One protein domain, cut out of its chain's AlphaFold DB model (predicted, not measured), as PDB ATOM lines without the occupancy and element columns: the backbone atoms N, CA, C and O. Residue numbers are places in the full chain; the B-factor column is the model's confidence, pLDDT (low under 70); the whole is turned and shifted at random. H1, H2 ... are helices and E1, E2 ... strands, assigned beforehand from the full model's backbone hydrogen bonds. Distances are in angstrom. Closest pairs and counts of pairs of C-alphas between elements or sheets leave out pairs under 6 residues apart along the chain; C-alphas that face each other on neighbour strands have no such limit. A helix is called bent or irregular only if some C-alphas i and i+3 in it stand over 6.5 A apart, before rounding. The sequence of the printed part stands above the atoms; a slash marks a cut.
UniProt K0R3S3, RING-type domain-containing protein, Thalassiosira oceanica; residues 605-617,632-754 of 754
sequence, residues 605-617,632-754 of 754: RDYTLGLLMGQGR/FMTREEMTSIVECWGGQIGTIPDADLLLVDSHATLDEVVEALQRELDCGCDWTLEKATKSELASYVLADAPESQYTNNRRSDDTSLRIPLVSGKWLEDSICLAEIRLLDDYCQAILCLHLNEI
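AT A GLANCE: This is residues 605 to 617 and 632 to 754 of the 754 residues of the protein "RING-type domain-containing protein" of Thalassiosira oceanica (UniProt K0R3S3). A strongly twisted sheet of five strands runs through the middle, and five separate helices sit round it: H1 along edge strand E1, H2 slantwise over one face, and H3, H4 and H5 grazing it elsewhere. E2 and E4 lie nearest the centre, H4 and H5 farthest out. The printed part has 136 residues, with five named helices and five named strands in the order E1 H1 E2 H2 E3 H3 H4 E4 H5 E5; the class is mixed, helices and strands. The sheet order is E1 E2 E4 E5 E3, mixed. The whole is compact, with a radius of gyration of the C-alphas of 14.5 A, and spans 40 by 38 by 25 A.

IN THESE COORDINATES: Find C-alpha 608 at (52.868, -35.463, -10.807), where E1 begins; it runs to residue 612. After the cut come H1, residues 635 to 644, 14.0 A long, and E2, residues 657 to 660. Look next for H2, residues 666 to 676, 15.2 A from C-alpha 666 at (40.352, -51.842, -2.520), then E3, residues 682 to 686. H3 is residues 690 to 697, and H4 residues 703 to 710, only just irregular: C-alphas 706 and 709 are 6.54 A apart. E4, residues 716 to 723, measures 22.4 A; H5 is residues 725 to 733; E5, residues 743 to 750, measures 20.3 A and ends at (44.607, -34.746, 6.903).

HOW THE PARTS SIT: Start at edge strand E1, parallel to E2, with N 610 and O 657 2.9 A apart. E2 is parallel to E4, with N 660 and O 722 at 2.8 A. E4 and E5 are antiparallel, with N 719 and O 747 at 2.8 A, and so are E5 and edge strand E3, with N 684 and O 748 at 2.9 A. E2, H2, E3 and E3, H3 H4, E4 are split strand-helix-strand units, each of two strands of the sheet that are not neighbours, with one or more helices between them along the chain; E4 and E5 are between the strands of the first in the sheet and E5 between those of the second, and each has a right-handed crossover. H1 is on the sheet at a height of 10.2 A, along E1 at 16 degrees on the local plane. H2 is on one face, making two layers, helix and sheet, at a height of 7.1 A; its closest C-alphas to E1 are Ala 672 and Leu 612, 6.4 A. H3 only grazes the sheet; its closest C-alphas to E4 are Leu 693 and Pro 720, 7.9 A. H4 only grazes it, with Asn 709 and Leu 717 the closest C-alphas to E4 at 6.1 A, and H5 only grazes it with residues 725 to 727. H1 and H5 are near each other, while H2 and H5 are apart. In H1, H2 and H5 every O i to N i+4 pair is within hydrogen-bond range; in H3 1 of 4 is, beside 2 of 5 O i to N i+3 pairs, and in H4 0 of 4, beside 3 of 5.

THE WHOLE: The C-alphas of Leu 733 and Ile 754, the chain's last residue, are the farthest apart, at 44.1 A. Residues 618 to 631 are not printed; C-alphas 617 and 632 stand 10.1 A apart across this cut. The link H1 to E2 is long, and its residues 648 to 649 pair parallel with residues 608 to 609 of E1. The mean pLDDT of the printed part is 84.3; it is under 70 at residues 615 to 617, 679, 697 to 714 and 753 to 754.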
ATOM      1  N   ARG A 605      52.754 -33.325 -18.808       85.94
ATOM      2  CA  ARG A 605      54.030 -32.836 -18.251       85.94
ATOM      3  C   ARG A 605      53.871 -32.116 -16.917       85.94
ATOM      4  O   ARG A 605      54.780 -32.152 -16.081       85.94
ATOM      5  N   ASP A 606      52.725 -31.474 -16.755       84.12
ATOM      6  CA  ASP A 606      52.397 -30.652 -15.601       84.12
ATOM      7  C   ASP A 606      51.760 -31.476 -14.463       84.12
ATOM      8  O   ASP A 606      51.544 -30.938 -13.381       84.12
ATOM      9  N   TYR A 607      51.532 -32.784 -14.669       86.50
ATOM     10  CA  TYR A 607      51.023 -33.712 -13.656       86.50
ATOM     11  C   TYR A 607      52.144 -34.520 -12.986       86.50
ATOM     12  O   TYR A 607      52.975 -35.167 -13.636       86.50
ATOM     13  N   THR A 608      52.090 -34.562 -11.657       92.44
ATOM     14  CA  THR A 608      52.868 -35.463 -10.807       92.44
ATOM     15  C   THR A 608      52.008 -36.669 -10.436       92.44
ATOM     16  O   THR A 608      51.006 -36.550  -9.734       92.44
ATOM     17  N   LEU A 609      52.385 -37.856 -10.902       94.50
ATOM     18  CA  LEU A 609      51.674 -39.105 -10.647       94.50
ATOM     19  C   LEU A 609      52.369 -39.884  -9.523       94.50
ATOM     20  O   LEU A 609      53.570 -40.147  -9.575       94.50
ATOM     21  N   GLY A 610      51.619 -40.288  -8.503       94.94
ATOM     22  CA  GLY A 610      52.083 -41.271  -7.522       94.94
ATOM     23  C   GLY A 610      51.715 -42.686  -7.977       94.94
ATOM     24  O   GLY A 610      50.668 -42.878  -8.590       94.94
ATOM     25  N   LEU A 611      52.552 -43.687  -7.683       95.31
ATOM     26  CA  LEU A 611      52.298 -45.086  -8.065       95.31
ATOM     27  C   LEU A 611      51.992 -45.957  -6.842       95.31
ATOM     28  O   LEU A 611      52.865 -46.184  -6.004       95.31
ATOM     29  N   LEU A 612      50.779 -46.503  -6.793       93.19
ATOM     30  CA  LEU A 612      50.298 -47.470  -5.805       93.19
ATOM     31  C   LEU A 612      50.128 -48.843  -6.460       93.19
ATOM     32  O   LEU A 612      49.023 -49.320  -6.721       93.19
ATOM     33  N   MET A 613      51.262 -49.487  -6.719       87.50
ATOM     34  CA  MET A 613      51.279 -50.877  -7.166       87.50
ATOM     35  C   MET A 613      51.090 -51.796  -5.958       87.50
ATOM     36  O   MET A 613      51.749 -51.620  -4.927       87.50
ATOM     37  N   GLY A 614      50.210 -52.791  -6.081       78.06
ATOM     38  CA  GLY A 614      50.056 -53.815  -5.051       78.06
ATOM     39  C   GLY A 614      51.389 -54.521  -4.782       78.06
ATOM     40  O   GLY A 614      52.215 -54.674  -5.684       78.06
ATOM     41  N   GLN A 615      51.613 -54.985  -3.546       69.38
ATOM     42  CA  GLN A 615      52.705 -55.929  -3.289       69.38
ATOM     43  C   GLN A 615      52.376 -57.209  -4.043       69.38
ATOM     44  O   GLN A 615      51.551 -57.998  -3.584       69.38
ATOM     45  N   GLY A 616      52.974 -57.348  -5.226       59.81
ATOM     46  CA  GLY A 616      52.530 -58.290  -6.233       59.81
ATOM     47  C   GLY A 616      52.360 -59.684  -5.657       59.81
ATOM     48  O   GLY A 616      53.335 -60.418  -5.476       59.81
ATOM     49  N   ARG A 617      51.098 -60.097  -5.490       57.16
ATOM     50  CA  ARG A 617      50.703 -61.508  -5.527       57.16
ATOM     51  C   ARG A 617      50.818 -61.974  -6.983       57.16
ATOM     52  O   ARG A 617      49.844 -62.405  -7.599       57.16
ATOM     53  N   PHE A 632      50.729 -58.590 -15.412       82.12
ATOM     54  CA  PHE A 632      50.540 -57.305 -14.745       82.12
ATOM     55  C   PHE A 632      51.779 -56.430 -14.953       82.12
ATOM     56  O   PHE A 632      52.907 -56.903 -14.787       82.12
ATOM     57  N   MET A 633      51.553 -55.166 -15.307       88.00
ATOM     58  CA  MET A 633      52.613 -54.184 -15.515       88.00
ATOM     59  C   MET A 633      53.362 -53.930 -14.201       88.00
ATOM     60  O   MET A 633      52.735 -53.700 -13.166       88.00
ATOM     61  N   THR A 634      54.695 -53.968 -14.212       90.19
ATOM     62  CA  THR A 634      55.479 -53.721 -12.990       90.19
ATOM     63  C   THR A 634      55.531 -52.232 -12.628       90.19
ATOM     64  O   THR A 634      55.205 -51.358 -13.435       90.19
ATOM     65  N   ARG A 635      55.981 -51.905 -11.405       90.88
ATOM     66  CA  ARG A 635      56.170 -50.503 -10.978       90.88
ATOM     67  C   ARG A 635      57.186 -49.786 -11.869       90.88
ATOM     68  O   ARG A 635      56.998 -48.613 -12.179       90.88
ATOM     69  N   GLU A 636      58.232 -50.485 -12.302       91.50
ATOM     70  CA  GLU A 636      59.271 -49.977 -13.203       91.50
ATOM     71  C   GLU A 636      58.729 -49.742 -14.618       91.50
ATOM     72  O   GLU A 636      59.051 -48.727 -15.229       91.50
ATOM     73  N   GLU A 637      57.887 -50.643 -15.128       91.69
ATOM     74  CA  GLU A 637      57.228 -50.496 -16.431       91.69
ATOM     75  C   GLU A 637      56.244 -49.319 -16.434       91.69
ATOM     76  O   GLU A 637      56.318 -48.469 -17.318       91.69
ATOM     77  N   MET A 638      55.399 -49.198 -15.404       93.25
ATOM     78  CA  MET A 638      54.476 -48.067 -15.249       93.25
ATOM     79  C   MET A 638      55.231 -46.737 -15.091       93.25
ATOM     80  O   MET A 638      54.884 -45.753 -15.739       93.25
ATOM     81  N   THR A 639      56.308 -46.712 -14.291       93.56
ATOM     82  CA  THR A 639      57.215 -45.550 -14.167       93.56
ATOM     83  C   THR A 639      57.770 -45.153 -15.532       93.56
ATOM     84  O   THR A 639      57.639 -44.004 -15.947       93.56
ATOM     85  N   SER A 640      58.334 -46.123 -16.255       92.12
ATOM     86  CA  SER A 640      58.903 -45.937 -17.588       92.12
ATOM     87  C   SER A 640      57.862 -45.368 -18.555       92.12
ATOM     88  O   SER A 640      58.141 -44.400 -19.255       92.12
ATOM     89  N   ILE A 641      56.643 -45.912 -18.572       93.12
ATOM     90  CA  ILE A 641      55.539 -45.450 -19.423       93.12
ATOM     91  C   ILE A 641      55.132 -44.003 -19.100       93.12
ATOM     92  O   ILE A 641      55.036 -43.194 -20.024       93.12
ATOM     93  N   VAL A 642      54.965 -43.643 -17.821       93.50
ATOM     94  CA  VAL A 642      54.641 -42.264 -17.410       93.50
ATOM     95  C   VAL A 642      55.740 -41.283 -17.828       93.50
ATOM     96  O   VAL A 642      55.444 -40.273 -18.468       93.50
ATOM     97  N   GLU A 643      57.005 -41.595 -17.532       91.94
ATOM     98  CA  GLU A 643      58.149 -40.746 -17.891       91.94
ATOM     99  C   GLU A 643      58.303 -40.605 -19.416       91.94
ATOM    100  O   GLU A 643      58.579 -39.514 -19.924       91.94
ATOM    101  N   CYS A 644      58.075 -41.685 -20.174       88.38
ATOM    102  CA  CYS A 644      58.058 -41.660 -21.641       88.38
ATOM    103  C   CYS A 644      56.949 -40.762 -22.189       88.38
ATOM    104  O   CYS A 644      57.138 -40.091 -23.208       88.38
ATOM    105  N   TRP A 645      55.790 -40.758 -21.528       89.62
ATOM    106  CA  TRP A 645      54.654 -39.925 -21.902       89.62
ATOM    107  C   TRP A 645      54.742 -38.501 -21.324       89.62
ATOM    108  O   TRP A 645      53.863 -37.681 -21.562       89.62
ATOM    109  N   GLY A 646      55.852 -38.164 -20.662       89.94
ATOM    110  CA  GLY A 646      56.214 -36.807 -20.254       89.94
ATOM    111  C   GLY A 646      55.814 -36.423 -18.831       89.94
ATOM    112  O   GLY A 646      56.258 -35.367 -18.382       89.94
ATOM    113  N   GLY A 647      55.037 -37.259 -18.138       91.38
ATOM    114  CA  GLY A 647      54.631 -37.035 -16.750       91.38
ATOM    115  C   GLY A 647      55.771 -37.241 -15.752       91.38
ATOM    116  O   GLY A 647      56.834 -37.774 -16.080       91.38
ATOM    117  N   GLN A 648      55.545 -36.811 -14.513       93.38
ATOM    118  CA  GLN A 648      56.519 -36.907 -13.422       93.38
ATOM    119  C   GLN A 648      56.059 -37.950 -12.398       93.38
ATOM    120  O   GLN A 648      54.866 -38.045 -12.131       93.38
ATOM    121  N   ILE A 649      56.979 -38.716 -11.804       94.69
ATOM    122  CA  ILE A 649      56.658 -39.612 -10.681       94.69
ATOM    123  C   ILE A 649      57.029 -38.943  -9.355       94.69
ATOM    124  O   ILE A 649      58.186 -38.578  -9.144       94.69
ATOM    125  N   GLY A 650      56.042 -38.791  -8.470       93.75
ATOM    126  CA  GLY A 650      56.184 -38.126  -7.172       93.75
ATOM    127  C   GLY A 650      55.972 -39.040  -5.966       93.75
ATOM    128  O   GLY A 650      55.668 -40.231  -6.090       93.75
ATOM    129  N   THR A 651      56.121 -38.462  -4.772       93.31
ATOM    130  CA  THR A 651      55.657 -39.092  -3.526       93.31
ATOM    131  C   THR A 651      54.144 -38.893  -3.374       93.31
ATOM    132  O   THR A 651      53.574 -38.023  -4.028       93.31
ATOM    133  N   ILE A 652      53.469 -39.678  -2.524       93.06
ATOM    134  CA  ILE A 652      52.005 -39.574  -2.369       93.06
ATOM    135  C   ILE A 652      51.557 -38.145  -1.984       93.06
ATOM    136  O   ILE A 652      50.650 -37.647  -2.639       93.06
ATOM    137  N   PRO A 653      52.179 -37.436  -1.015       90.56
ATOM    138  CA  PRO A 653      51.814 -36.047  -0.701       90.56
ATOM    139  C   PRO A 653      52.091 -35.010  -1.803       90.56
ATOM    140  O   PRO A 653      51.569 -33.899  -1.717       90.56
ATOM    141  N   ASP A 654      52.911 -35.348  -2.802       90.19
ATOM    142  CA  ASP A 654      53.251 -34.475  -3.935       90.19
ATOM    143  C   ASP A 654      52.459 -34.828  -5.211       90.19
ATOM    144  O   ASP A 654      52.640 -34.179  -6.238       90.19
ATOM    145  N   ALA A 655      51.626 -35.873  -5.179       92.94
ATOM    146  CA  ALA A 655      50.927 -36.389  -6.349       92.94
ATOM    147  C   ALA A 655      49.594 -35.668  -6.611       92.94
ATOM    148  O   ALA A 655      48.747 -35.550  -5.724       92.94
ATOM    149  N   ASP A 656      49.366 -35.283  -7.865       92.44
ATOM    150  CA  ASP A 656      48.087 -34.771  -8.366       92.44
ATOM    151  C   ASP A 656      47.067 -35.903  -8.575       92.44
ATOM    152  O   ASP A 656      45.864 -35.713  -8.393       92.44
ATOM    153  N   LEU A 657      47.556 -37.092  -8.948       94.50
ATOM    154  CA  LEU A 657      46.782 -38.317  -9.164       94.50
ATOM    155  C   LEU A 657      47.590 -39.532  -8.685       94.50
ATOM    156  O   LEU A 657      48.810 -39.586  -8.847       94.50
ATOM    157  N   LEU A 658      46.910 -40.545  -8.151       95.94
ATOM    158  CA  LEU A 658      47.518 -41.814  -7.751       95.94
ATOM    159  C   LEU A 658      47.111 -42.917  -8.726       95.94
ATOM    160  O   LEU A 658      45.957 -43.343  -8.728       95.94
ATOM    161  N   LEU A 659      48.062 -43.396  -9.528       96.19
ATOM    162  CA  LEU A 659      47.866 -44.564 -10.379       96.19
ATOM    163  C   LEU A 659      47.919 -45.838  -9.536       96.19
ATOM    164  O   LEU A 659      48.906 -46.118  -8.855       96.19
ATOM    165  N   VAL A 660      46.850 -46.615  -9.619       95.19
ATOM    166  CA  VAL A 660      46.642 -47.890  -8.936       95.19
ATOM    167  C   VAL A 660      46.679 -49.013  -9.971       95.19
ATOM    168  O   VAL A 660      46.160 -48.841 -11.071       95.19
ATOM    169  N   ASP A 661      47.241 -50.175  -9.634       91.31
ATOM    170  CA  ASP A 661      47.146 -51.371 -10.490       91.31
ATOM    171  C   ASP A 661      45.677 -51.647 -10.885       91.31
ATOM    172  O   ASP A 661      44.789 -51.724 -10.032       91.31
ATOM    173  N   SER A 662      45.430 -51.808 -12.188       89.50
ATOM    174  CA  SER A 662      44.114 -52.050 -12.792       89.50
ATOM    175  C   SER A 662      43.342 -53.230 -12.183       89.50
ATOM    176  O   SER A 662      42.121 -53.299 -12.340       89.50
ATOM    177  N   HIS A 663      44.029 -54.148 -11.498       87.44
ATOM    178  CA  HIS A 663      43.468 -55.357 -10.897       87.44
ATOM    179  C   HIS A 663      43.577 -55.415  -9.363       87.44
ATOM    180  O   HIS A 663      43.129 -56.405  -8.771       87.44
ATOM    181  N   ALA A 664      44.138 -54.388  -8.713       89.38
ATOM    182  CA  ALA A 664      44.190 -54.320  -7.254       89.38
ATOM    183  C   ALA A 664      42.780 -54.210  -6.658       89.38
ATOM    184  O   ALA A 664      41.940 -53.431  -7.118       89.38
ATOM    185  N   THR A 665      42.512 -54.977  -5.600       90.38
ATOM    186  CA  THR A 665      41.300 -54.782  -4.795       90.38
ATOM    187  C   THR A 665      41.443 -53.549  -3.905       90.38
ATOM    188  O   THR A 665      42.552 -53.146  -3.561       90.38
ATOM    189  N   LEU A 666      40.322 -52.973  -3.457       90.56
ATOM    190  CA  LEU A 666      40.352 -51.842  -2.520       90.56
ATOM    191  C   LEU A 666      41.137 -52.169  -1.234       90.56
ATOM    192  O   LEU A 666      41.817 -51.297  -0.706       90.56
ATOM    193  N   ASP A 667      41.104 -53.424  -0.774       92.00
ATOM    194  CA  ASP A 667      41.900 -53.885   0.368       92.00
ATOM    195  C   ASP A 667      43.410 -53.865   0.056       92.00
ATOM    196  O   ASP A 667      44.196 -53.380   0.864       92.00
ATOM    197  N   GLU A 668      43.823 -54.315  -1.136       92.44
ATOM    198  CA  GLU A 668      45.224 -54.265  -1.592       92.44
ATOM    199  C   GLU A 668      45.715 -52.809  -1.761       92.44
ATOM    200  O   GLU A 668      46.873 -52.507  -1.461       92.44
ATOM    201  N   VAL A 669      44.828 -51.886  -2.163       93.19
ATOM    202  CA  VAL A 669      45.090 -50.433  -2.201       93.19
ATOM    203  C   VAL A 669      45.231 -49.854  -0.794       93.19
ATOM    204  O   VAL A 669      46.162 -49.094  -0.538       93.19
ATOM    205  N   VAL A 670      44.352 -50.231   0.138       93.69
ATOM    206  CA  VAL A 670      44.420 -49.819   1.549       93.69
ATOM    207  C   VAL A 670      45.705 -50.330   2.206       93.69
ATOM    208  O   VAL A 670      46.388 -49.546   2.857       93.69
ATOM    209  N   GLU A 671      46.098 -51.588   1.987       92.62
ATOM    210  CA  GLU A 671      47.382 -52.136   2.454       92.62
ATOM    211  C   GLU A 671      48.587 -51.391   1.846       92.62
ATOM    212  O   GLU A 671      49.606 -51.203   2.516       92.62
ATOM    213  N   ALA A 672      48.502 -50.958   0.582       92.44
ATOM    214  CA  ALA A 672      49.547 -50.157  -0.054       92.44
ATOM    215  C   ALA A 672      49.648 -48.745   0.540       92.44
ATOM    216  O   ALA A 672      50.747 -48.316   0.894       92.44
ATOM    217  N   LEU A 673      48.513 -48.069   0.728       94.31
ATOM    218  CA  LEU A 673      48.426 -46.759   1.372       94.31
ATOM    219  C   LEU A 673      48.933 -46.798   2.816       94.31
ATOM    220  O   LEU A 673      49.760 -45.971   3.177       94.31
ATOM    221  N   GLN A 674      48.516 -47.782   3.620       93.25
ATOM    222  CA  GLN A 674      48.995 -47.960   5.001       93.25
ATOM    223  C   GLN A 674      50.523 -48.064   5.073       93.25
ATOM    224  O   GLN A 674      51.131 -47.513   5.983       93.25
ATOM    225  N   ARG A 675      51.146 -48.747   4.105       91.50
ATOM    226  CA  ARG A 675      52.597 -48.965   4.057       91.50
ATOM    227  C   ARG A 675      53.382 -47.733   3.608       91.50
ATOM    228  O   ARG A 675      54.464 -47.486   4.126       91.50
ATOM    229  N   GLU A 676      52.873 -46.997   2.623       91.75
ATOM    230  CA  GLU A 676      53.543 -45.811   2.063       91.75
ATOM    231  C   GLU A 676      53.258 -44.539   2.904       91.75
ATOM    232  O   GLU A 676      54.045 -43.595   2.879       91.75
ATOM    233  N   LEU A 677      52.173 -44.521   3.697       91.44
ATOM    234  CA  LEU A 677      51.760 -43.427   4.597       91.44
ATOM    235  C   LEU A 677      51.998 -43.723   6.094       91.44
ATOM    236  O   LEU A 677      51.406 -43.067   6.952       91.44
ATOM    237  N   ASP A 678      52.888 -44.664   6.435       83.12
ATOM    238  CA  ASP A 678      53.231 -45.092   7.815       83.12
ATOM    239  C   ASP A 678      53.891 -43.980   8.683       83.12
ATOM    240  O   ASP A 678      54.403 -44.202   9.777       83.12
ATOM    241  N   CYS A 679      53.883 -42.735   8.202       68.19
ATOM    242  CA  CYS A 679      54.389 -41.534   8.863       68.19
ATOM    243  C   CYS A 679      53.421 -40.912   9.889       68.19
ATOM    244  O   CYS A 679      53.712 -39.839  10.417       68.19
ATOM    245  N   GLY A 680      52.285 -41.556  10.184       78.88
ATOM    246  CA  GLY A 680      51.312 -41.077  11.176       78.88
ATOM    247  C   GLY A 680      50.416 -39.931  10.690       78.88
ATOM    248  O   GLY A 680      49.900 -39.173  11.508       78.88
ATOM    249  N   CYS A 681      50.237 -39.791   9.374       85.56
ATOM    250  CA  CYS A 681      49.194 -38.931   8.816       85.56
ATOM    251  C   CYS A 681      47.826 -39.607   8.974       85.56
ATOM    252  O   CYS A 681      47.676 -40.772   8.604       85.56
ATOM    253  N   ASP A 682      46.823 -38.877   9.459       91.44
ATOM    254  CA  ASP A 682      45.439 -39.347   9.413       91.44
ATOM    255  C   ASP A 682      44.936 -39.268   7.967       91.44
ATOM    256  O   ASP A 682      45.078 -38.240   7.301       91.44
ATOM    257  N   TRP A 683      44.338 -40.344   7.458       94.94
ATOM    258  CA  TRP A 683      43.791 -40.364   6.103       94.94
ATOM    259  C   TRP A 683      42.514 -41.185   5.991       94.94
ATOM    260  O   TRP A 683      42.256 -42.104   6.768       94.94
ATOM    261  N   THR A 684      41.705 -40.839   4.996       95.25
ATOM    262  CA  THR A 684      40.442 -41.512   4.687       95.25
ATOM    263  C   THR A 684      40.294 -41.726   3.181       95.25
ATOM    264  O   THR A 684      40.928 -41.045   2.374       95.25
ATOM    265  N   LEU A 685      39.469 -42.705   2.795       96.06
ATOM    266  CA  LEU A 685      39.051 -42.908   1.407       96.06
ATOM    267  C   LEU A 685      37.594 -42.498   1.255       96.06
ATOM    268  O   LEU A 685      36.701 -43.084   1.871       96.06
ATOM    269  N   GLU A 686      37.358 -41.513   0.401       94.75
ATOM    270  CA  GLU A 686      36.026 -41.044   0.048       94.75
ATOM    271  C   GLU A 686      35.602 -41.570  -1.323       94.75
ATOM    272  O   GLU A 686      36.420 -41.825  -2.211       94.75
ATOM    273  N   LYS A 687      34.291 -41.719  -1.523       92.81
ATOM    274  CA  LYS A 687      33.752 -42.048  -2.841       92.81
ATOM    275  C   LYS A 687      33.689 -40.784  -3.693       92.81
ATOM    276  O   LYS A 687      32.923 -39.876  -3.381       92.81
ATOM    277  N   ALA A 688      34.422 -40.784  -4.801       88.44
ATOM    278  CA  ALA A 688      34.429 -39.691  -5.760       88.44
ATOM    279  C   ALA A 688      33.022 -39.368  -6.299       88.44
ATOM    280  O   ALA A 688      32.238 -40.272  -6.624       88.44
ATOM    281  N   THR A 689      32.709 -38.079  -6.451       88.50
ATOM    282  CA  THR A 689      31.517 -37.633  -7.189       88.50
ATOM    283  C   THR A 689      31.890 -37.224  -8.616       88.50
ATOM    284  O   THR A 689      32.932 -36.615  -8.835       88.50
ATOM    285  N   LYS A 690      31.028 -37.503  -9.606       85.50
ATOM    286  CA  LYS A 690      31.283 -37.135 -11.018       85.50
ATOM    287  C   LYS A 690      31.539 -35.632 -11.207       85.50
ATOM    288  O   LYS A 690      32.399 -35.227 -11.976       85.50
ATOM    289  N   SER A 691      30.823 -34.789 -10.461       82.81
ATOM    290  CA  SER A 691      31.021 -33.333 -10.461       82.81
ATOM    291  C   SER A 691      32.382 -32.893  -9.919       82.81
ATOM    292  O   SER A 691      32.891 -31.858 -10.335       82.81
ATOM    293  N   GLU A 692      32.954 -33.654  -8.987       82.50
ATOM    294  CA  GLU A 692      34.278 -33.399  -8.423       82.50
ATOM    295  C   GLU A 692      35.363 -33.871  -9.394       82.50
ATOM    296  O   GLU A 692      36.222 -33.078  -9.763       82.50
ATOM    297  N   LEU A 693      35.267 -35.095  -9.921       83.69
ATOM    298  CA  LEU A 693      36.220 -35.630 -10.906       83.69
ATOM    299  C   LEU A 693      36.282 -34.802 -12.194       83.69
ATOM    300  O   LEU A 693      37.376 -34.528 -12.687       83.69
ATOM    301  N   ALA A 694      35.143 -34.309 -12.685       79.81
ATOM    302  CA  ALA A 694      35.103 -33.391 -13.821       79.81
ATOM    303  C   ALA A 694      35.931 -32.106 -13.600       79.81
ATOM    304  O   ALA A 694      36.401 -31.516 -14.572       79.81
ATOM    305  N   SER A 695      36.147 -31.680 -12.347       74.88
ATOM    306  CA  SER A 695      36.981 -30.511 -12.031       74.88
ATOM    307  C   SER A 695      38.493 -30.790 -12.032       74.88
ATOM    308  O   SER A 695      39.258 -29.850 -12.214       74.88
ATOM    309  N   TYR A 696      38.927 -32.054 -11.928       72.56
ATOM    310  CA  TYR A 696      40.346 -32.445 -12.044       72.56
ATOM    311  C   TYR A 696      40.831 -32.551 -13.505       72.56
ATOM    312  O   TYR A 696      42.031 -32.462 -13.769       72.56
ATOM    313  N   VAL A 697      39.912 -32.767 -14.456       62.00
ATOM    314  CA  VAL A 697      40.229 -33.004 -15.882       62.00
ATOM    315  C   VAL A 697      40.276 -31.707 -16.705       62.00
ATOM    316  O   VAL A 697      40.938 -31.650 -17.737       62.00
ATOM    317  N   LEU A 698      39.575 -30.651 -16.283       53.78
ATOM    318  CA  LEU A 698      39.407 -29.427 -17.076       53.78
ATOM    319  C   LEU A 698      40.547 -28.413 -16.853       53.78
ATOM    320  O   LEU A 698      40.365 -27.361 -16.242       53.78
ATOM    321  N   ALA A 699      41.708 -28.731 -17.432       48.03
ATOM    322  CA  ALA A 699      42.971 -27.992 -17.318       48.03
ATOM    323  C   ALA A 699      43.037 -26.600 -17.986       48.03
ATOM    324  O   ALA A 699      44.055 -25.923 -17.881       48.03
ATOM    325  N   ASP A 700      41.954 -26.115 -18.601       48.62
ATOM    326  CA  ASP A 700      41.837 -24.699 -19.008       48.62
ATOM    327  C   ASP A 700      41.634 -23.751 -17.800       48.62
ATOM    328  O   ASP A 700      41.592 -22.525 -17.948       48.62
ATOM    329  N   ALA A 701      41.503 -24.297 -16.585       46.91
ATOM    330  CA  ALA A 701      41.499 -23.527 -15.350       46.91
ATOM    331  C   ALA A 701      42.903 -22.924 -15.093       46.91
ATOM    332  O   ALA A 701      43.850 -23.669 -14.840       46.91
ATOM    333  N   PRO A 702      43.077 -21.585 -15.134       47.22
ATOM    334  CA  PRO A 702      44.401 -20.960 -15.082       47.22
ATOM    335  C   PRO A 702      45.136 -21.296 -13.780       47.22
ATOM    336  O   PRO A 702      44.497 -21.284 -12.727       47.22
ATOM    337  N   GLU A 703      46.463 -21.501 -13.864       52.94
ATOM    338  CA  GLU A 703      47.443 -21.972 -12.844       52.94
ATOM    339  C   GLU A 703      47.034 -21.798 -11.362       52.94
ATOM    340  O   GLU A 703      47.177 -22.710 -10.554       52.94
ATOM    341  N   SER A 704      46.451 -20.648 -11.016       46.41
ATOM    342  CA  SER A 704      45.752 -20.356  -9.754       46.41
ATOM    343  C   SER A 704      44.691 -21.362  -9.261       46.41
ATOM    344  O   SER A 704      44.291 -21.264  -8.102       46.41
ATOM    345  N   GLN A 705      44.181 -22.275 -10.097       47.53
ATOM    346  CA  GLN A 705      43.138 -23.234  -9.705       47.53
ATOM    347  C   GLN A 705      43.640 -24.654  -9.442       47.53
ATOM    348  O   GLN A 705      42.973 -25.374  -8.708       47.53
ATOM    349  N   TYR A 706      44.829 -25.044  -9.908       49.03
ATOM    350  CA  TYR A 706      45.433 -26.317  -9.488       49.03
ATOM    351  C   TYR A 706      45.854 -26.285  -8.013       49.03
ATOM    352  O   TYR A 706      45.759 -27.278  -7.295       49.03
ATOM    353  N   THR A 707      46.141 -25.090  -7.489       49.91
ATOM    354  CA  THR A 707      46.239 -24.861  -6.044       49.91
ATOM    355  C   THR A 707      44.917 -25.026  -5.281       49.91
ATOM    356  O   THR A 707      44.968 -25.030  -4.058       49.91
ATOM    357  N   ASN A 708      43.749 -25.222  -5.914       45.56
ATOM    358  CA  ASN A 708      42.476 -25.406  -5.190       45.56
ATOM    359  C   ASN A 708      42.347 -26.758  -4.468       45.56
ATOM    360  O   ASN A 708      41.491 -26.872  -3.593       45.56
ATOM    361  N   ASN A 709      43.213 -27.744  -4.741       50.59
ATOM    362  CA  ASN A 709      43.362 -28.913  -3.855       50.59
ATOM    363  C   ASN A 709      43.970 -28.530  -2.491       50.59
ATOM    364  O   ASN A 709      43.857 -29.282  -1.529       50.59
ATOM    365  N   ARG A 710      44.554 -27.327  -2.394       51.97
ATOM    366  CA  ARG A 710      44.775 -26.573  -1.157       51.97
ATOM    367  C   ARG A 710      43.826 -25.373  -1.121       51.97
ATOM    368  O   ARG A 710      44.251 -24.221  -1.241       51.97
ATOM    369  N   ARG A 711      42.526 -25.630  -0.941       52.47
ATOM    370  CA  ARG A 711      41.608 -24.587  -0.455       52.47
ATOM    371  C   ARG A 711      42.247 -23.928   0.764       52.47
ATOM    372  O   ARG A 711      42.763 -24.629   1.627       52.47
ATOM    373  N   SER A 712      42.212 -22.598   0.828       53.62
ATOM    374  CA  SER A 712      42.985 -21.810   1.804       53.62
ATOM    375  C   SER A 712      42.719 -22.153   3.272       53.62
ATOM    376  O   SER A 712      43.532 -21.794   4.122       53.62
ATOM    377  N   ASP A 713      41.603 -22.834   3.540       59.00
ATOM    378  CA  ASP A 713      41.084 -23.127   4.871       59.00
ATOM    379  C   ASP A 713      40.958 -24.649   5.138       59.00
ATOM    380  O   ASP A 713      40.673 -25.036   6.270       59.00
ATOM    381  N   ASP A 714      41.170 -25.521   4.135       62.03
ATOM    382  CA  ASP A 714      41.087 -26.983   4.302       62.03
ATOM    383  C   ASP A 714      42.483 -27.573   4.570       62.03
ATOM    384  O   ASP A 714      43.354 -27.599   3.700       62.03
ATOM    385  N   THR A 715      42.679 -28.142   5.763       77.50
ATOM    386  CA  THR A 715      43.891 -28.894   6.147       77.50
ATOM    387  C   THR A 715      43.999 -30.274   5.482       77.50
ATOM    388  O   THR A 715      44.872 -31.070   5.831       77.50
ATOM    389  N   SER A 716      43.117 -30.596   4.531       86.38
ATOM    390  CA  SER A 716      43.066 -31.892   3.852       86.38
ATOM    391  C   SER A 716      43.498 -31.809   2.388       86.38
ATOM    392  O   SER A 716      42.830 -31.154   1.588       86.38
ATOM    393  N   LEU A 717      44.544 -32.547   2.014       89.12
ATOM    394  CA  LEU A 717      44.918 -32.769   0.615       89.12
ATOM    395  C   LEU A 717      44.058 -33.902   0.023       89.12
ATOM    396  O   LEU A 717      43.976 -34.980   0.610       89.12
ATOM    397  N   ARG A 718      43.419 -33.662  -1.130       91.38
ATOM    398  CA  ARG A 718      42.541 -34.622  -1.828       91.38
ATOM    399  C   ARG A 718      43.177 -35.093  -3.137       91.38
ATOM    400  O   ARG A 718      43.427 -34.268  -4.015       91.38
ATOM    401  N   ILE A 719      43.394 -36.401  -3.276       93.75
ATOM    402  CA  ILE A 719      44.101 -37.016  -4.411       93.75
ATOM    403  C   ILE A 719      43.258 -38.161  -5.005       93.75
ATOM    404  O   ILE A 719      42.978 -39.135  -4.300       93.75
ATOM    405  N   PRO A 720      42.837 -38.096  -6.281       95.25
ATOM    406  CA  PRO A 720      42.114 -39.183  -6.935       95.25
ATOM    407  C   PRO A 720      42.962 -40.455  -7.068       95.25
ATOM    408  O   PRO A 720      44.094 -40.416  -7.548       95.25
ATOM    409  N   LEU A 721      42.380 -41.595  -6.696       95.75
ATOM    410  CA  LEU A 721      42.909 -42.935  -6.953       95.75
ATOM    411  C   LEU A 721      42.339 -43.427  -8.283       95.75
ATOM    412  O   LEU A 721      41.127 -43.617  -8.409       95.75
ATOM    413  N   VAL A 722      43.203 -43.607  -9.276       95.69
ATOM    414  CA  VAL A 722      42.848 -43.859 -10.676       95.69
ATOM    415  C   VAL A 722      43.448 -45.190 -11.114       95.69
ATOM    416  O   VAL A 722      44.628 -45.443 -10.902       95.69
ATOM    417  N   SER A 723      42.648 -46.048 -11.745       95.12
ATOM    418  CA  SER A 723      43.145 -47.286 -12.355       95.12
ATOM    419  C   SER A 723      44.205 -46.994 -13.426       95.12
ATOM    420  O   SER A 723      43.990 -46.133 -14.276       95.12
ATOM    421  N   GLY A 724      45.306 -47.752 -13.449       94.50
ATOM    422  CA  GLY A 724      46.350 -47.683 -14.481       94.50
ATOM    423  C   GLY A 724      45.801 -47.852 -15.901       94.50
ATOM    424  O   GLY A 724      46.337 -47.272 -16.845       94.50
ATOM    425  N   LYS A 725      44.648 -48.519 -16.041       94.50
ATOM    426  CA  LYS A 725      43.890 -48.618 -17.288       94.50
ATOM    427  C   LYS A 725      43.526 -47.259 -17.897       94.50
ATOM    428  O   LYS A 725      43.435 -47.160 -19.112       94.50
ATOM    429  N   TRP A 726      43.365 -46.212 -17.086       95.19
ATOM    430  CA  TRP A 726      43.189 -44.840 -17.573       95.19
ATOM    431  C   TRP A 726      44.372 -44.400 -18.433       95.19
ATOM    432  O   TRP A 726      44.180 -43.877 -19.530       95.19
ATOM    433  N   LEU A 727      45.590 -44.647 -17.944       94.56
ATOM    434  CA  LEU A 727      46.825 -44.308 -18.638       94.56
ATOM    435  C   LEU A 727      46.933 -45.129 -19.928       94.56
ATOM    436  O   LEU A 727      47.130 -44.567 -21.000       94.56
ATOM    437  N   GLU A 728      46.718 -46.444 -19.832       94.81
ATOM    438  CA  GLU A 728      46.738 -47.355 -20.980       94.81
ATOM    439  C   GLU A 728      45.725 -46.968 -22.067       94.81
ATOM    440  O   GLU A 728      46.104 -46.820 -23.224       94.81
ATOM    441  N   ASP A 729      44.444 -46.802 -21.724       94.38
ATOM    442  CA  ASP A 729      43.393 -46.465 -22.689       94.38
ATOM    443  C   ASP A 729      43.652 -45.090 -23.311       94.38
ATOM    444  O   ASP A 729      43.448 -44.916 -24.511       94.38
ATOM    445  N   SER A 730      44.172 -44.133 -22.538       93.19
ATOM    446  CA  SER A 730      44.514 -42.811 -23.064       93.19
ATOM    447  C   SER A 730      45.700 -42.861 -24.043       93.19
ATOM    448  O   SER A 730      45.647 -42.247 -25.115       93.19
ATOM    449  N   ILE A 731      46.731 -43.668 -23.744       92.69
ATOM    450  CA  ILE A 731      47.843 -43.974 -24.665       92.69
ATOM    451  C   ILE A 731      47.340 -44.691 -25.917       92.69
ATOM    452  O   ILE A 731      47.829 -44.404 -27.004       92.69
ATOM    453  N   CYS A 732      46.396 -45.626 -25.784       92.56
ATOM    454  CA  CYS A 732      45.904 -46.463 -26.879       92.56
ATOM    455  C   CYS A 732      44.819 -45.804 -27.741       92.56
ATOM    456  O   CYS A 732      44.554 -46.276 -28.848       92.56
ATOM    457  N   LEU A 733      44.193 -44.719 -27.278       89.88
ATOM    458  CA  LEU A 733      43.178 -43.961 -28.022       89.88
ATOM    459  C   LEU A 733      43.688 -42.602 -28.537       89.88
ATOM    460  O   LEU A 733      43.042 -42.017 -29.407       89.88
ATOM    461  N   ALA A 734      44.867 -42.154 -28.086       89.50
ATOM    462  CA  ALA A 734      45.440 -40.833 -28.366       89.50
ATOM    463  C   ALA A 734      44.528 -39.686 -27.892       89.50
ATOM    464  O   ALA A 734      44.315 -38.704 -28.604       89.50
ATOM    465  N   GLU A 735      43.994 -39.829 -26.680       89.00
ATOM    466  CA  GLU A 735      43.053 -38.903 -26.048       89.00
ATOM    467  C   GLU A 735      43.136 -39.089 -24.527       89.00
ATOM    468  O   GLU A 735      43.039 -40.225 -24.068       89.00
ATOM    469  N   ILE A 736      43.290 -38.021 -23.731       88.94
ATOM    470  CA  ILE A 736      43.187 -38.145 -22.267       88.94
ATOM    471  C   ILE A 736      41.744 -38.514 -21.909       88.94
ATOM    472  O   ILE A 736      40.812 -37.741 -22.134       88.94
ATOM    473  N   ARG A 737      41.550 -39.712 -21.348       90.75
ATOM    474  CA  ARG A 737      40.222 -40.205 -20.967       90.75
ATOM    475  C   ARG A 737      39.714 -39.513 -19.702       90.75
ATOM    476  O   ARG A 737      40.486 -39.082 -18.845       90.75
ATOM    477  N   LEU A 738      38.392 -39.423 -19.567       89.75
ATOM    478  CA  LEU A 738      37.748 -38.828 -18.395       89.75
ATOM    479  C   LEU A 738      37.992 -39.692 -17.151       89.75
ATOM    480  O   LEU A 738      37.744 -40.894 -17.175       89.75
ATOM    481  N   LEU A 739      38.417 -39.078 -16.043       91.00
ATOM    482  CA  LEU A 739      38.694 -39.789 -14.784       91.00
ATOM    483  C   LEU A 739      37.456 -40.478 -14.182       91.00
ATOM    484  O   LEU A 739      37.598 -41.463 -13.462       91.00
ATOM    485  N   ASP A 740      36.256 -39.993 -14.505       91.62
ATOM    486  CA  ASP A 740      34.947 -40.522 -14.100       91.62
ATOM    487  C   ASP A 740      34.785 -42.044 -14.228       91.62
ATOM    488  O   ASP A 740      34.098 -42.651 -13.405       91.62
ATOM    489  N   ASP A 741      35.379 -42.639 -15.263       90.50
ATOM    490  CA  ASP A 741      35.200 -44.054 -15.605       90.50
ATOM    491  C   ASP A 741      36.328 -44.951 -15.047       90.50
ATOM    492  O   ASP A 741      36.234 -46.177 -15.105       90.50
ATOM    493  N   TYR A 742      37.372 -44.351 -14.457       94.38
ATOM    494  CA  TYR A 742      38.585 -45.038 -13.981       94.38
ATOM    495  C   TYR A 742      38.949 -44.745 -12.518       94.38
ATOM    496  O   TYR A 742      39.769 -45.458 -11.932       94.38
ATOM    497  N   CYS A 743      38.379 -43.695 -11.923       94.69
ATOM    498  CA  CYS A 743      38.617 -43.330 -10.534       94.69
ATOM    499  C   CYS A 743      37.856 -44.262  -9.582       94.69
ATOM    500  O   CYS A 743      36.636 -44.407  -9.658       94.69
ATOM    501  N   GLN A 744      38.591 -44.882  -8.661       92.81
ATOM    502  CA  GLN A 744      38.050 -45.825  -7.685       92.81
ATOM    503  C   GLN A 744      37.583 -45.114  -6.403       92.81
ATOM    504  O   GLN A 744      36.533 -45.449  -5.850       92.81
ATOM    505  N   ALA A 745      38.360 -44.133  -5.934       94.81
ATOM    506  CA  ALA A 745      38.138 -43.377  -4.700       94.81
ATOM    507  C   ALA A 745      38.953 -42.068  -4.707       94.81
ATOM    508  O   ALA A 745      39.791 -41.856  -5.581       94.81
ATOM    509  N   ILE A 746      38.747 -41.206  -3.712       95.25
ATOM    510  CA  ILE A 746      39.597 -40.042  -3.429       95.25
ATOM    511  C   ILE A 746      40.285 -40.275  -2.086       95.25
ATOM    512  O   ILE A 746      39.619 -40.477  -1.069       95.25
ATOM    513  N   LEU A 747      41.614 -40.240  -2.086       95.38
ATOM    514  CA  LEU A 747      42.424 -40.223  -0.877       95.38
ATOM    515  C   LEU A 747      42.372 -38.825  -0.262       95.38
ATOM    516  O   LEU A 747      42.742 -37.850  -0.911       95.38
ATOM    517  N   CYS A 748      41.943 -38.739   0.991       94.62
ATOM    518  CA  CYS A 748      41.926 -37.506   1.765       94.62
ATOM    519  C   CYS A 748      42.981 -37.613   2.868       94.62
ATOM    520  O   CYS A 748      42.815 -38.392   3.805       94.62
ATOM    521  N   LEU A 749      44.075 -36.862   2.736       92.56
ATOM    522  CA  LEU A 749      45.172 -36.787   3.704       92.56
ATOM    523  C   LEU A 749      44.954 -35.584   4.622       92.56
ATOM    524  O   LEU A 749      45.023 -34.448   4.157       92.56
ATOM    525  N   HIS A 750      44.726 -35.810   5.912       90.88
ATOM    526  CA  HIS A 750      44.607 -34.746   6.903       90.88
ATOM    527  C   HIS A 750      46.008 -34.346   7.382       90.88
ATOM    528  O   HIS A 750      46.674 -35.072   8.121       90.88
ATOM    529  N   LEU A 751      46.469 -33.182   6.928       85.06
ATOM    530  CA  LEU A 751      47.754 -32.622   7.319       85.06
ATOM    531  C   LEU A 751      47.599 -31.973   8.697       85.06
ATOM    532  O   LEU A 751      47.116 -30.848   8.819       85.06
ATOM    533  N   ASN A 752      48.008 -32.696   9.739       80.38
ATOM    534  CA  ASN A 752      48.175 -32.120  11.070       80.38
ATOM    535  C   ASN A 752      49.177 -30.953  10.991       80.38
ATOM    536  O   ASN A 752      50.252 -31.108  10.410       80.38
ATOM    537  N   GLU A 753      48.829 -29.791  11.554       69.88
ATOM    538  CA  GLU A 753      49.736 -28.636  11.621       69.88
ATOM    539  C   GLU A 753      51.004 -29.020  12.410       69.88
ATOM    540  O   GLU A 753      50.913 -29.401  13.581       69.88
ATOM    541  N   ILE A 754      52.172 -28.950  11.753       56.38
ATOM    542  CA  ILE A 754      53.501 -29.284  12.307       56.38
ATOM    543  C   ILE A 754      54.147 -28.052  12.954       56.38
ATOM    544  O   ILE A 754      54.218 -27.007  12.268       56.38
TER     545      ILE A 754